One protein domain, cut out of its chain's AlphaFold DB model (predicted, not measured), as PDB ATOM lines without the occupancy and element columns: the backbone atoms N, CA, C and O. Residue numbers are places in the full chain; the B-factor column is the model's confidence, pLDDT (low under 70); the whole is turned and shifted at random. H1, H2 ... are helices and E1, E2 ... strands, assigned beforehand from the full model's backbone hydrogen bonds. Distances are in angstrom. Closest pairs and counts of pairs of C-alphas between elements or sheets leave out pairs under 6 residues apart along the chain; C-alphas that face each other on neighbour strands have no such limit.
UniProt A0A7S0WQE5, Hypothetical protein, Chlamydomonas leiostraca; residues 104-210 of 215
ATOM      1  N   LYS A 104     173.211 223.732 169.075       90.94
ATOM      2  CA  LYS A 104     172.862 222.387 169.549       90.94
ATOM      3  C   LYS A 104     171.575 222.397 170.378       90.94
ATOM      4  O   LYS A 104     170.786 221.465 170.275       90.94
ATOM      5  N   GLU A 105     171.373 223.427 171.194       92.31
ATOM      6  CA  GLU A 105     170.144 223.597 171.971       92.31
ATOM      7  C   GLU A 105     168.936 223.831 171.056       92.31
ATOM      8  O   GLU A 105     167.922 223.150 171.193       92.31
ATOM      9  N   ILE A 106     169.076 224.708 170.058       89.06
ATOM     10  CA  ILE A 106     168.040 224.955 169.047       89.06
ATOM     11  C   ILE A 106     167.703 223.665 168.291       89.06
ATOM     12  O   ILE A 106     166.531 223.320 168.163       89.06
ATOM     13  N   ASP A 107     168.707 222.921 167.827       90.44
ATOM     14  CA  ASP A 107     168.482 221.667 167.103       90.44
ATOM     15  C   ASP A 107     167.810 220.603 167.994       90.44
ATOM     16  O   ASP A 107     166.958 219.861 167.508       90.44
ATOM     17  N   SER A 108     168.095 220.582 169.303       93.88
ATOM     18  CA  SER A 108     167.405 219.709 170.267       93.88
ATOM     19  C   SER A 108     165.919 220.051 170.411       93.88
ATOM     20  O   SER A 108     165.096 219.140 170.488       93.88
ATOM     21  N   LEU A 109     165.561 221.339 170.435       92.88
ATOM     22  CA  LEU A 109     164.158 221.774 170.492       92.88
ATOM     23  C   LEU A 109     163.408 221.429 169.198       92.88
ATOM     24  O   LEU A 109     162.240 221.043 169.231       92.88
ATOM     25  N   ARG A 110     164.083 221.529 168.047       95.31
ATOM     26  CA  ARG A 110     163.522 221.131 166.744       95.31
ATOM     27  C   ARG A 110     163.264 219.629 166.677       95.31
ATOM     28  O   ARG A 110     162.196 219.210 166.235       95.31
ATOM     29  N   GLU A 111     164.211 218.829 167.168       94.19
ATOM     30  CA  GLU A 111     164.073 217.374 167.248       94.19
ATOM     31  C   GLU A 111     162.913 216.967 168.170       94.19
ATOM     32  O   GLU A 111     162.111 216.109 167.796       94.19
ATOM     33  N   GLU A 112     162.749 217.636 169.316       94.56
ATOM     34  CA  GLU A 112     161.593 217.448 170.206       94.56
ATOM     35  C   GLU A 112     160.265 217.754 169.491       94.56
ATOM     36  O   GLU A 112     159.302 216.989 169.595       94.56
ATOM     37  N   ALA A 113     160.239 218.821 168.690       95.69
ATOM     38  CA  ALA A 113     159.108 219.214 167.854       95.69
ATOM     39  C   ALA A 113     158.974 218.406 166.546       95.69
ATOM     40  O   ALA A 113     158.089 218.697 165.738       95.69
ATOM     41  N   ARG A 114     159.814 217.383 166.329       97.31
ATOM     42  CA  ARG A 114     159.779 216.485 165.161       97.31
ATOM     43  C   ARG A 114     159.965 217.188 163.817       97.31
ATOM     44  O   ARG A 114     159.412 216.761 162.802       97.31
ATOM     45  N   PHE A 115     160.773 218.240 163.773       97.88
ATOM     46  CA  PHE A 115     161.209 218.839 162.516       97.88
ATOM     47  C   PHE A 115     162.709 219.133 162.542       97.88
ATOM     48  O   PHE A 115     163.361 219.096 163.580       97.88
ATOM     49  N   ARG A 116     163.291 219.397 161.379       96.69
ATOM     50  CA  ARG A 116     164.675 219.864 161.252       96.69
ATOM     51  C   ARG A 116     164.780 220.834 160.087       96.69
ATOM     52  O   ARG A 116     163.957 220.801 159.171       96.69
ATOM     53  N   ARG A 117     165.810 221.674 160.113       95.69
ATOM     54  CA  ARG A 117     166.129 222.578 159.010       95.69
ATOM     55  C   ARG A 117     167.562 222.355 158.557       95.69
ATOM     56  O   ARG A 117     168.477 222.366 159.379       95.69
ATOM     57  N   ASP A 118     167.736 222.161 157.260       93.56
ATOM     58  CA  ASP A 118     169.056 222.070 156.649       93.56
ATOM     59  C   ASP A 118     169.679 223.468 156.505       93.56
ATOM     60  O   ASP A 118     169.018 224.505 156.605       93.56
ATOM     61  N   TYR A 119     170.990 223.518 156.271       87.88
ATOM     62  CA  TYR A 119     171.727 224.779 156.115       87.88
ATOM     63  C   TYR A 119     171.305 225.598 154.890       87.88
ATOM     64  O   TYR A 119     171.564 226.798 154.839       87.88
ATOM     65  N   ASP A 120     170.678 224.953 153.911       89.25
ATOM     66  CA  ASP A 120     170.094 225.570 152.718       89.25
ATOM     67  C   ASP A 120     168.696 226.163 152.975       89.25
ATOM     68  O   ASP A 120     168.114 226.787 152.088       89.25
ATOM     69  N   GLY A 121     168.170 226.017 154.197       92.38
ATOM     70  CA  GLY A 121     166.857 226.509 154.592       92.38
ATOM     71  C   GLY A 121     165.716 225.532 154.316       92.38
ATOM     72  O   GLY A 121     164.563 225.886 154.564       92.38
ATOM     73  N   HIS A 122     165.992 224.312 153.840       95.62
ATOM     74  CA  HIS A 122     164.948 223.311 153.639       95.62
ATOM     75  C   HIS A 122     164.411 222.794 154.967       95.62
ATOM     76  O   HIS A 122     165.165 222.446 155.878       95.62
ATOM     77  N   VAL A 123     163.086 222.741 155.066       97.62
ATOM     78  CA  VAL A 123     162.386 222.254 156.249       97.62
ATOM     79  C   VAL A 123     161.987 220.809 156.012       97.62
ATOM     80  O   VAL A 123     161.341 220.485 155.016       97.62
ATOM     81  N   TRP A 124     162.357 219.951 156.953       98.31
ATOM     82  CA  TRP A 124     161.939 218.561 156.986       98.31
ATOM     83  C   TRP A 124     161.088 218.322 158.219       98.31
ATOM     84  O   TRP A 124     161.470 218.719 159.319       98.31
ATOM     85  N   VAL A 125     159.972 217.627 158.053       98.31
ATOM     86  CA  VAL A 125     159.070 217.257 159.148       98.31
ATOM     87  C   VAL A 125     159.018 215.745 159.267       98.31
ATOM     88  O   VAL A 125     159.088 215.034 158.264       98.31
ATOM     89  N   GLN A 126     158.944 215.234 160.489       98.38
ATOM     90  CA  GLN A 126     158.869 213.804 160.739       98.38
ATOM     91  C   GLN A 126     157.410 213.388 160.921       98.38
ATOM     92  O   GLN A 126     156.690 213.921 161.765       98.38
ATOM     93  N   SER A 127     156.981 212.407 160.140       98.25
ATOM     94  CA  SER A 127     155.673 211.777 160.302       98.25
ATOM     95  C   SER A 127     155.579 210.963 161.603       98.25
ATOM     96  O   SER A 127     156.583 210.615 162.229       98.25
ATOM     97  N   ARG A 128     154.368 210.557 161.985       97.00
ATOM     98  CA  ARG A 128     154.056 209.637 163.088       97.00
ATOM     99  C   ARG A 128     154.732 208.282 162.914       97.00
ATOM    100  O   ARG A 128     155.013 207.621 163.910       97.00
ATOM    101  N   ALA A 129     154.999 207.883 161.671       97.25
ATOM    102  CA  ALA A 129     155.748 206.675 161.336       97.25
ATOM    103  C   ALA A 129     157.273 206.838 161.499       97.25
ATOM    104  O   ALA A 129     158.008 205.864 161.354       97.25
ATOM    105  N   GLY A 130     157.762 208.045 161.800       97.19
ATOM    106  CA  GLY A 130     159.188 208.349 161.923       97.19
ATOM    107  C   GLY A 130     159.871 208.702 160.598       97.19
ATOM    108  O   GLY A 130     161.082 208.922 160.576       97.19
ATOM    109  N   GLU A 131     159.120 208.772 159.498       98.06
ATOM    110  CA  GLU A 131     159.646 209.102 158.172       98.06
ATOM    111  C   GLU A 131     159.784 210.615 157.982       98.06
ATOM    112  O   GLU A 131     158.885 211.358 158.370       98.06
ATOM    113  N   TRP A 132     160.871 211.063 157.347       98.06
ATOM    114  CA  TRP A 132     161.138 212.479 157.069       98.06
ATOM    115  C   TRP A 132     160.551 212.918 155.728       98.06
ATOM    116  O   TRP A 132     160.807 212.286 154.705       98.06
ATOM    117  N   TRP A 133     159.799 214.013 155.747       98.56
ATOM    118  CA  TRP A 133     159.126 214.607 154.596       98.56
ATOM    119  C   TRP A 133     159.687 216.004 154.348       98.56
ATOM    120  O   TRP A 133     159.870 216.766 155.296       98.56
ATOM    121  N   GLU A 134     159.968 216.344 153.093       98.31
ATOM    122  CA  GLU A 134     160.453 217.677 152.710       98.31
ATOM    123  C   GLU A 134     159.257 218.617 152.526       98.31
ATOM    124  O   GLU A 134     158.298 218.252 151.846       98.31
ATOM    125  N   VAL A 135     159.295 219.811 153.119       98.12
ATOM    126  CA  VAL A 135     158.183 220.776 153.103       98.12
ATOM    127  C   VAL A 135     158.594 222.055 152.391       98.12
ATOM    128  O   VAL A 135     159.662 222.615 152.647       98.12
ATOM    129  N   ARG A 136     157.715 222.553 151.519       97.25
ATOM    130  CA  ARG A 136     157.891 223.822 150.802       97.25
ATOM    131  C   ARG A 136     156.579 224.595 150.715       97.25
ATOM    132  O   ARG A 136     155.499 224.025 150.841       97.25
ATOM    133  N   LEU A 137     156.681 225.898 150.481       96.69
ATOM    134  CA  LEU A 137     155.538 226.739 150.130       96.69
ATOM    135  C   LEU A 137     155.297 226.669 148.625       96.69
ATOM    136  O   LEU A 137     156.257 226.683 147.852       96.69
ATOM    137  N   ASP A 138     154.033 226.625 148.217       95.62
ATOM    138  CA  ASP A 138     153.663 226.881 146.828       95.62
ATOM    139  C   ASP A 138     153.873 228.376 146.526       95.62
ATOM    140  O   ASP A 138     153.403 229.242 147.271       95.62
ATOM    141  N   ALA A 139     154.608 228.699 145.456       92.94
ATOM    142  CA  ALA A 139     154.906 230.089 145.110       92.94
ATOM    143  C   ALA A 139     153.707 230.838 144.501       92.94
ATOM    144  O   ALA A 139     153.719 232.068 144.452       92.94
ATOM    145  N   GLN A 140     152.696 230.121 144.009       92.94
ATOM    146  CA  GLN A 140     151.559 230.698 143.292       92.94
ATOM    147  C   GLN A 140     150.289 230.724 144.136       92.94
ATOM    148  O   GLN A 140     149.519 231.681 144.040       92.94
ATOM    149  N   VAL A 141     150.065 229.695 144.959       93.38
ATOM    150  CA  VAL A 141     148.859 229.595 145.791       93.38
ATOM    151  C   VAL A 141     149.201 229.884 147.257       93.38
ATOM    152  O   VAL A 141     149.696 228.997 147.957       93.38
ATOM    153  N   PRO A 142     148.913 231.099 147.767       93.00
ATOM    154  CA  PRO A 142     149.186 231.430 149.160       93.00
ATOM    155  C   PRO A 142     148.422 230.493 150.098       93.00
ATOM    156  O   PRO A 142     147.292 230.091 149.821       93.00
ATOM    157  N   GLY A 143     149.064 230.126 151.206       94.81
ATOM    158  CA  GLY A 143     148.495 229.189 152.174       94.81
ATOM    159  C   GLY A 143     148.582 227.719 151.767       94.81
ATOM    160  O   GLY A 143     148.138 226.864 152.529       94.81
ATOM    161  N   THR A 144     149.157 227.395 150.604       96.69
ATOM    162  CA  THR A 144     149.365 226.003 150.188       96.69
ATOM    163  C   THR A 144     150.791 225.557 150.484       96.69
ATOM    164  O   THR A 144     151.767 226.191 150.082       96.69
ATOM    165  N   LEU A 145     150.900 224.444 151.204       97.44
ATOM    166  CA  LEU A 145     152.152 223.758 151.495       97.44
ATOM    167  C   LEU A 145     152.258 222.521 150.617       97.44
ATOM    168  O   LEU A 145     151.295 221.763 150.495       97.44
ATOM    169  N   LEU A 146     153.435 222.308 150.047       97.88
ATOM    170  CA  LEU A 146     153.792 221.122 149.288       97.88
ATOM    171  C   LEU A 146     154.677 220.238 150.156       97.88
ATOM    172  O   LEU A 146     155.596 220.733 150.811       97.88
ATOM    173  N   LEU A 147     154.410 218.936 150.149       98.31
ATOM    174  CA  LEU A 147     155.170 217.959 150.914       98.31
ATOM    175  C   LEU A 147     155.630 216.827 150.001       98.31
ATOM    176  O   LEU A 147     154.847 216.328 149.192       98.31
ATOM    177  N   LEU A 148     156.879 216.406 150.150       98.44
ATOM    178  CA  LEU A 148     157.434 215.251 149.454       98.44
ATOM    179  C   LEU A 148     157.679 214.122 150.451       98.44
ATOM    180  O   LEU A 148     158.449 214.286 151.399       98.44
ATOM    181  N   ASP A 149     157.038 212.978 150.220       98.44
ATOM    182  CA  ASP A 149     157.259 211.782 151.031       98.44
ATOM    183  C   ASP A 149     158.585 211.071 150.653       98.44
ATOM    184  O   ASP A 149     159.137 211.290 149.567       98.44
ATOM    185  N   PRO A 150     159.110 210.159 151.494       97.88
ATOM    186  CA  PRO A 150     160.331 209.407 151.179       97.88
ATOM    187  C   PRO A 150     160.215 208.501 149.944       97.88
ATOM    188  O   PRO A 150     161.216 208.007 149.421       97.88
ATOM    189  N   ARG A 151     158.991 208.224 149.490       97.88
ATOM    190  CA  ARG A 151     158.684 207.375 148.333       97.88
ATOM    191  C   ARG A 151     158.571 208.202 147.042       97.88
ATOM    192  O   ARG A 151     158.373 207.614 145.967       97.88
ATOM    193  N   GLY A 152     158.725 209.523 147.135       97.44
ATOM    194  CA  GLY A 152     158.667 210.497 146.052       97.44
ATOM    195  C   GLY A 152     157.256 210.925 145.647       97.44
ATOM    196  O   GLY A 152     157.112 211.493 144.570       97.44
ATOM    197  N   TYR A 153     156.211 210.617 146.418       98.06
ATOM    198  CA  TYR A 153     154.865 211.140 146.176       98.06
ATOM    199  C   TYR A 153     154.754 212.575 146.677       98.06
ATOM    200  O   TYR A 153     155.200 212.900 147.779       98.06
ATOM    201  N   VAL A 154     154.117 213.421 145.867       97.56
ATOM    202  CA  VAL A 154     153.839 214.805 146.251       97.56
ATOM    203  C   VAL A 154     152.468 214.892 146.894       97.56
ATOM    204  O   VAL A 154     151.468 214.401 146.363       97.56
ATOM    205  N   HIS A 155     152.434 215.550 148.038       98.06
ATOM    206  CA  HIS A 155     151.238 215.889 148.775       98.06
ATOM    207  C   HIS A 155     151.093 217.407 148.863       98.06
ATOM    208  O   HIS A 155     152.069 218.146 148.733       98.06
ATOM    209  N   PHE A 156     149.875 217.874 149.110       97.44
ATOM    210  CA  PHE A 156     149.615 219.267 149.439       97.44
ATOM    211  C   PHE A 156     148.702 219.385 150.660       97.44
ATOM    212  O   PHE A 156     147.882 218.505 150.936       97.44
ATOM    213  N   ILE A 157     148.852 220.492 151.382       97.44
ATOM    214  CA  ILE A 157     147.959 220.921 152.457       97.44
ATOM    215  C   ILE A 157     147.545 222.352 152.138       97.44
ATOM    216  O   ILE A 157     148.398 223.208 151.909       97.44
ATOM    217  N   SER A 158     146.240 222.610 152.123       96.44
ATOM    218  CA  SER A 158     145.702 223.958 151.960       96.44
ATOM    219  C   SER A 158     145.278 224.498 153.318       96.44
ATOM    220  O   SER A 158     144.418 223.924 153.989       96.44
ATOM    221  N   LEU A 159     145.902 225.596 153.728       94.88
ATOM    222  CA  LEU A 159     145.617 226.309 154.962       94.88
ATOM    223  C   LEU A 159     144.944 227.636 154.619       94.88
ATOM    224  O   LEU A 159     145.313 228.311 153.661       94.88
ATOM    225  N   ASN A 160     143.982 228.058 155.439       94.06
ATOM    226  CA  ASN A 160     143.310 229.349 155.276       94.06
ATOM    227  C   ASN A 160     144.156 230.506 155.848       94.06
ATOM    228  O   ASN A 160     143.689 231.292 156.673       94.06
ATOM    229  N   LEU A 161     145.436 230.559 155.472       92.50
ATOM    230  CA  LEU A 161     146.415 231.554 155.906       92.50
ATOM    231  C   LEU A 161     147.011 232.223 154.671       92.50
ATOM    232  O   LEU A 161     147.502 231.551 153.773       92.50
ATOM    233  N   GLN A 162     146.993 233.554 154.623       90.88
ATOM    234  CA  GLN A 162     147.500 234.294 153.460       90.88
ATOM    235  C   GLN A 162     149.029 234.303 153.375       90.88
ATOM    236  O   GLN A 162     149.585 234.452 152.292       90.88
ATOM    237  N   GLN A 163     149.708 234.150 154.512       91.50
ATOM    238  CA  GLN A 163     151.158 234.150 154.589       91.50
ATOM    239  C   GLN A 163     151.601 233.118 155.617       91.50
ATOM    240  O   GLN A 163     151.157 233.135 156.764       91.50
ATOM    241  N   ILE A 164     152.471 232.217 155.183       95.75
ATOM    242  CA  ILE A 164     153.139 231.241 156.034       95.75
ATOM    243  C   ILE A 164     154.624 231.501 155.851       95.75
ATOM    244  O   ILE A 164     155.102 231.546 154.718       95.75
ATOM    245  N   ASP A 165     155.337 231.698 156.952       96.00
ATOM    246  CA  ASP A 165     156.780 231.868 156.932       96.00
ATOM    247  C   ASP A 165     157.445 230.606 157.477       96.00
ATOM    248  O   ASP A 165     157.476 230.371 158.683       96.00
ATOM    249  N   LEU A 166     157.972 229.777 156.574       96.56
ATOM    250  CA  LEU A 166     158.704 228.571 156.958       96.56
ATOM    251  C   LEU A 166     160.100 228.871 157.519       96.56
ATOM    252  O   LEU A 166     160.773 227.923 157.918       96.56
ATOM    253  N   THR A 167     160.549 230.132 157.547       94.88
ATOM    254  CA  THR A 167     161.796 230.537 158.217       94.88
ATOM    255  C   THR A 167     161.625 230.701 159.730       94.88
ATOM    256  O   THR A 167     162.615 230.627 160.462       94.88
ATOM    257  N   ASP A 168     160.386 230.830 160.213       95.88
ATOM    258  CA  ASP A 168     160.069 230.894 161.636       95.88
ATOM    259  C   ASP A 168     159.791 229.490 162.201       95.88
ATOM    260  O   ASP A 168     158.825 228.813 161.844       95.88
ATOM    261  N   ASP A 169     160.650 229.049 163.118       95.56
ATOM    262  CA  ASP A 169     160.544 227.754 163.794       95.56
ATOM    263  C   ASP A 169     159.256 227.627 164.616       95.56
ATOM    264  O   ASP A 169     158.718 226.526 164.754       95.56
ATOM    265  N   TYR A 170     158.724 228.740 165.127       95.56
ATOM    266  CA  TYR A 170     157.455 228.740 165.846       95.56
ATOM    267  C   TYR A 170     156.293 228.389 164.913       95.56
ATOM    268  O   TYR A 170     155.442 227.574 165.270       95.56
ATOM    269  N   VAL A 171     156.288 228.941 163.695       96.38
ATOM    270  CA  VAL A 171     155.275 228.638 162.672       96.38
ATOM    271  C   VAL A 171     155.361 227.170 162.259       96.38
ATOM    272  O   VAL A 171     154.338 226.491 162.214       96.38
ATOM    273  N   VAL A 172     156.569 226.650 162.024       97.62
ATOM    274  CA  VAL A 172     156.767 225.228 161.690       97.62
ATOM    275  C   VAL A 172     156.285 224.326 162.833       97.62
ATOM    276  O   VAL A 172     155.526 223.388 162.596       97.62
ATOM    277  N   THR A 173     156.645 224.642 164.078       97.06
ATOM    278  CA  THR A 173     156.208 223.879 165.260       97.06
ATOM    279  C   THR A 173     154.688 223.901 165.415       97.06
ATOM    280  O   THR A 173     154.083 222.864 165.671       97.06
ATOM    281  N   ALA A 174     154.051 225.058 165.222       96.19
ATOM    282  CA  ALA A 174     152.601 225.197 165.338       96.19
ATOM    283  C   ALA A 174     151.840 224.419 164.252       96.19
ATOM    284  O   ALA A 174     150.754 223.911 164.518       96.19
ATOM    285  N   LEU A 175     152.398 224.323 163.041       96.81
ATOM    286  CA  LEU A 175     151.776 223.616 161.920       96.81
ATOM    287  C   LEU A 175     151.996 222.100 161.960       96.81
ATOM    288  O   LEU A 175     151.112 221.347 161.553       96.81
ATOM    289  N   PHE A 176     153.172 221.651 162.408       97.88
ATOM    290  CA  PHE A 176     153.596 220.256 162.255       97.88
ATOM    291  C   PHE A 176     153.803 219.500 163.570       97.88
ATOM    292  O   PHE A 176     153.786 218.266 163.556       97.88
ATOM    293  N   GLY A 177     153.962 220.197 164.697       95.94
ATOM    294  CA  GLY A 177     154.354 219.599 165.977       95.94
ATOM    295  C   GLY A 177     153.332 218.620 166.563       95.94
ATOM    296  O   GLY A 177     153.701 217.714 167.308       95.94
ATOM    297  N   ASP A 178     152.054 218.744 166.197       96.12
ATOM    298  CA  ASP A 178     150.986 217.839 166.645       96.12
ATOM    299  C   ASP A 178     150.798 216.602 165.742       96.12
ATOM    300  O   ASP A 178     150.040 215.679 166.071       96.12
ATOM    301  N   GLY A 179     151.465 216.571 164.585       96.31
ATOM    302  CA  GLY A 179     151.317 215.521 163.582       96.31
ATOM    303  C   GLY A 179     149.909 215.396 162.981       96.31
ATOM    304  O   GLY A 179     149.599 214.341 162.428       96.31
ATOM    305  N   GLN A 180     149.002 216.368 163.135       96.75
ATOM    306  CA  GLN A 180     147.653 216.337 162.533       96.75
ATOM    307  C   GLN A 180     147.677 216.653 161.036       96.75
ATOM    308  O   GLN A 180     146.774 216.248 160.303       96.75
ATOM    309  N   TRP A 181     148.737 217.318 160.577       97.56
ATOM    310  CA  TRP A 181     148.986 217.621 159.170       97.56
ATOM    311  C   TRP A 181     148.900 216.383 158.263       97.56
ATOM    312  O   TRP A 181     148.420 216.487 157.138       97.56
ATOM    313  N   GLU A 182     149.269 215.194 158.752       97.88
ATOM    314  CA  GLU A 182     149.191 213.938 157.987       97.88
ATOM    315  C   GLU A 182     147.771 213.584 157.553       97.88
ATOM    316  O   GLU A 182     147.569 213.075 156.454       97.88
ATOM    317  N   ALA A 183     146.775 213.870 158.396       97.38
ATOM    318  CA  ALA A 183     145.375 213.626 158.063       97.38
ATOM    319  C   ALA A 183     144.836 214.648 157.049       97.38
ATOM    320  O   ALA A 183     143.835 214.390 156.383       97.38
ATOM    321  N   GLN A 184     145.490 215.807 156.941       97.44
ATOM    322  CA  GLN A 184     145.125 216.883 156.019       97.44
ATOM    323  C   GLN A 184     145.869 216.786 154.681       97.44
ATOM    324  O   GLN A 184     145.426 217.376 153.697       97.44
ATOM    325  N   ALA A 185     146.982 216.048 154.632       97.94
ATOM    326  CA  ALA A 185     147.824 215.911 153.454       97.94
ATOM    327  C   ALA A 185     147.119 215.116 152.346       97.94
ATOM    328  O   ALA A 185     146.874 213.914 152.463       97.94
ATOM    329  N   GLN A 186     146.847 215.773 151.222       97.75
ATOM    330  CA  GLN A 186     146.209 215.161 150.058       97.75
ATOM    331  C   GLN A 186     147.245 214.862 148.980       97.75
ATOM    332  O   GLN A 186     148.113 215.685 148.710       97.75
ATOM    333  N   ARG A 187     147.156 213.687 148.347       96.88
ATOM    334  CA  ARG A 187     148.044 213.337 147.231       96.88
ATOM    335  C   ARG A 187     147.718 214.161 146.001       96.88
ATOM    336  O   ARG A 187     146.558 214.287 145.611       96.88
ATOM    337  N   VAL A 188     148.762 214.663 145.363       95.56
ATOM    338  CA  VAL A 188     148.657 215.362 144.090       95.56
ATOM    339  C   VAL A 188     148.455 214.333 142.986       95.56
ATOM    340  O   VAL A 188     149.207 213.364 142.884       95.56
ATOM    341  N   GLN A 189     147.450 214.557 142.143       95.06
ATOM    342  CA  GLN A 189     147.165 213.717 140.984       95.06
ATOM    343  C   GLN A 189     147.325 214.524 139.697       95.06
ATOM    344  O   GLN A 189     146.865 215.661 139.581       95.06
ATOM    345  N   ALA A 190     147.995 213.922 138.725       89.69
ATOM    346  CA  ALA A 190     148.173 214.422 137.370       89.69
ATOM    347  C   ALA A 190     147.327 213.572 136.422       89.69
ATOM    348  O   ALA A 190     147.134 212.387 136.696       89.69
ATOM    349  N   LYS A 191     146.825 214.126 135.313       91.38
ATOM    350  CA  LYS A 191     146.337 213.238 134.248       91.38
ATOM    351  C   LYS A 191     147.482 212.903 133.326       91.38
ATOM    352  O   LYS A 191     148.276 213.766 132.970       91.38
ATOM    353  N   ASP A 192     147.535 211.646 132.937       92.31
ATOM    354  CA  ASP A 192     148.424 211.187 131.886       92.31
ATOM    355  C   ASP A 192     147.852 211.530 130.493       92.31
ATOM    356  O   ASP A 192     146.739 212.051 130.359       92.31
ATOM    357  N   GLU A 193     148.595 211.216 129.431       92.69
ATOM    358  CA  GLU A 193     148.172 211.356 128.028       92.69
ATOM    359  C   GLU A 193     146.865 210.600 127.721       92.69
ATOM    360  O   GLU A 193     146.122 210.976 126.817       92.69
ATOM    361  N   GLY A 194     146.561 209.550 128.489       93.25
ATOM    362  CA  GLY A 194     145.330 208.764 128.373       93.25
ATOM    363  C   GLY A 194     144.132 209.290 129.172       93.25
ATOM    364  O   GLY A 194     143.178 208.540 129.347       93.25
ATOM    365  N   ASP A 195     144.189 210.511 129.717       92.00
ATOM    366  CA  ASP A 195     143.175 211.091 130.623       92.00
ATOM    367  C   ASP A 195     142.994 210.321 131.955       92.00
ATOM    368  O   ASP A 195     142.068 210.573 132.725       92.00
ATOM    369  N   ILE A 196     143.912 209.397 132.264       92.62
ATOM    370  CA  ILE A 196     143.922 208.620 133.509       92.62
ATOM    371  C   ILE A 196     144.606 209.439 134.602       92.62
ATOM    372  O   ILE A 196     145.713 209.938 134.405       92.62
ATOM    373  N   LEU A 197     143.966 209.545 135.769       93.00
ATOM    374  CA  LEU A 197     144.566 210.158 136.950       93.00
ATOM    375  C   LEU A 197     145.648 209.242 137.531       93.00
ATOM    376  O   LEU A 197     145.381 208.098 137.902       93.00
ATOM    377  N   VAL A 198     146.863 209.767 137.623       95.31
ATOM    378  CA  VAL A 198     148.032 209.114 138.206       95.31
ATOM    379  C   VAL A 198     148.588 209.976 139.333       95.31
ATOM    380  O   VAL A 198     148.652 211.200 139.226       95.31
ATOM    381  N   ASP A 199     148.996 209.341 140.430       95.38
ATOM    382  CA  ASP A 199     149.633 210.045 141.544       95.38
ATOM    383  C   ASP A 199     150.958 210.670 141.071       95.38
ATOM    384  O   ASP A 199     151.809 209.994 140.476       95.38
ATOM    385  N   ALA A 200     151.144 211.960 141.347       94.88
ATOM    386  CA  ALA A 200     152.349 212.683 140.976       94.88
ATOM    387  C   ALA A 200     153.541 212.170 141.792       94.88
ATOM    388  O   ALA A 200     153.509 212.134 143.026       94.88
ATOM    389  N   ARG A 201     154.610 211.781 141.084       96.62
ATOM    390  CA  ARG A 201     155.867 211.340 141.690       96.62
ATOM    391  C   ARG A 201     157.052 212.098 141.124       96.62
ATOM    392  O   ARG A 201     157.152 212.265 139.909       96.62
ATOM    393  N   MET A 202     157.968 212.494 141.994       96.88
ATOM    394  CA  MET A 202     159.216 213.158 141.627       96.88
ATOM    395  C   MET A 202     160.306 212.902 142.670       96.88
ATOM    396  O   MET A 202     160.029 212.468 143.785       96.88
ATOM    397  N   ASP A 203     161.558 213.116 142.282       97.56
ATOM    398  CA  ASP A 203     162.694 213.102 143.202       97.56
ATOM    399  C   ASP A 203     162.832 214.448 143.939       97.56
ATOM    400  O   ASP A 203     162.248 215.452 143.529       97.56
ATOM    401  N   SER A 204     163.629 214.473 145.011       96.25
ATOM    402  CA  SER A 204     163.831 215.671 145.842       96.25
ATOM    403  C   SER A 204     164.412 216.852 145.054       96.25
ATOM    404  O   SER A 204     163.976 217.982 145.257       96.25
ATOM    405  N   GLN A 205     165.299 216.626 144.076       95.81
ATOM    406  CA  GLN A 205     165.834 217.725 143.267       95.81
ATOM    407  C   GLN A 205     164.741 218.332 142.378       95.81
ATOM    408  O   GLN A 205     164.529 219.542 142.405       95.81
ATOM    409  N   SER A 206     163.983 217.495 141.665       95.94
ATOM    410  CA  SER A 206     162.832 217.953 140.873       95.94
ATOM    411  C   SER A 206     161.779 218.666 141.734       95.94
ATOM    412  O   SER A 206     161.175 219.642 141.294       95.94
ATOM    413  N   PHE A 207     161.573 218.209 142.971       96.50
ATOM    414  CA  PHE A 207     160.669 218.844 143.927       96.50
ATOM    415  C   PHE A 207     161.159 220.220 144.386       96.50
ATOM    416  O   PHE A 207     160.337 221.107 144.600       96.50
ATOM    417  N   ARG A 208     162.476 220.434 144.503       94.12
ATOM    418  CA  ARG A 208     163.087 221.740 144.823       94.12
ATOM    419  C   ARG A 208     163.004 222.734 143.667       94.12
ATOM    420  O   ARG A 208     162.856 223.934 143.896       94.12
ATOM    421  N   ASP A 209     163.042 222.230 142.442       94.38
ATOM    422  CA  ASP A 209     162.929 223.053 141.236       94.38
ATOM    423  C   ASP A 209     161.462 223.359 140.869       94.38
ATOM    424  O   ASP A 209     161.184 224.214 140.026       94.38
ATOM    425  N   LEU A 210     160.502 222.700 141.525       92.25
ATOM    426  CA  LEU A 210     159.076 222.968 141.371       92.25
ATOM    427  C   LEU A 210     158.725 224.371 141.900       92.25
ATOM    428  O   LEU A 210     159.021 224.698 143.051       92.25
TER     429      LEU A 210
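What this domain is: This is residues 104 to 210 of the 215 residues of the protein "Hypothetical protein" of Chlamydomonas leiostraca (UniProt A0A7S0WQE5). A strongly twisted sheet of five strands, E1 to E5, makes the middle of an elongated domain, with short helices set round it and a small two-stranded hairpin, E6 and E7, reaching out at one end of the long axis. H1 lies at the other end, by E1, while H2 covers part of the sheet at E1 and E2. The printed part has 107 residues with four named helices and seven named strands, in the order H1 E1 E2 E3 E4 E5 H2 H3 E6 E7 H4; the large sheet runs E1 - E2 - E3 - E4 - E5, all antiparallel, and the class is mixed, helices and strands. The whole is compact by its radius of gyration of the C-alphas, 14.2 A, and spans 52 by 29 by 26 A.

Where its parts are: H1, residues 104 to 112, begins with C-alpha 104 at (172.862, 222.387, 169.549) and is 12.3 A long. E1, residues 115 to 117, and E2, residues 123 to 126, follow. E3, residues 132 to 137, is the longest strand at 16.8 A, with C-alpha 132 at (161.138, 212.479, 157.069). E4, residues 144 to 148, and E5, residues 154 to 158, are 13.5 A each. H2, residues 169 to 176, is 10.3 A long, and H3 is residues 181 to 184. E6, residues 189 to 191, and E7, residues 197 to 199, come before H4, residues 204 to 209, which ends with C-alpha 209 at (162.929, 223.053, 141.236).

How they stand to each other: E1 to E5 form a meander, each strand the antiparallel neighbour of the one before. N 116 and O 124 are 2.8 A apart between E1 and E2, N 133 and O 125 2.8 A between E2 and E3, N 146 and O 136 2.8 A between E3 and E4, and N 147 and O 155 2.8 A between E4 and E5. H2 is on this sheet at a height of 9.9 A, over E2 and only just over E1, on which 3 of its 8 C-alphas fall. It runs slantwise to the strands, at 42 degrees to E2 on the local plane. H1 only grazes the sheet; its closest C-alphas to E1 are those of Arg 110 and Arg 116, 5.8 A. H3 only grazes it too, with Ile 157 and Gln 184 the closest C-alphas of E5 and H3, 6.1 A. H4 also only grazes it, with Leu 148 and Phe 207 the closest C-alphas of E4 and H4, 7.3 A. In the hairpin of E6 and E7, N 190 and O 198 are 2.8 A apart. Residues 155 to 156 of E5 pair antiparallel with residues 186 to 187. Every O i to N i+4 pair is within hydrogen-bond range in H1, H2 and H4; H3 is too short for one.

The domain as a whole: The C-alphas farthest apart are those of Glu 105 and Gly 194, 52.3 A. The printed part has no cut, and no link is long. The mean pLDDT of the printed part is 95.6, and no printed residue is under 70.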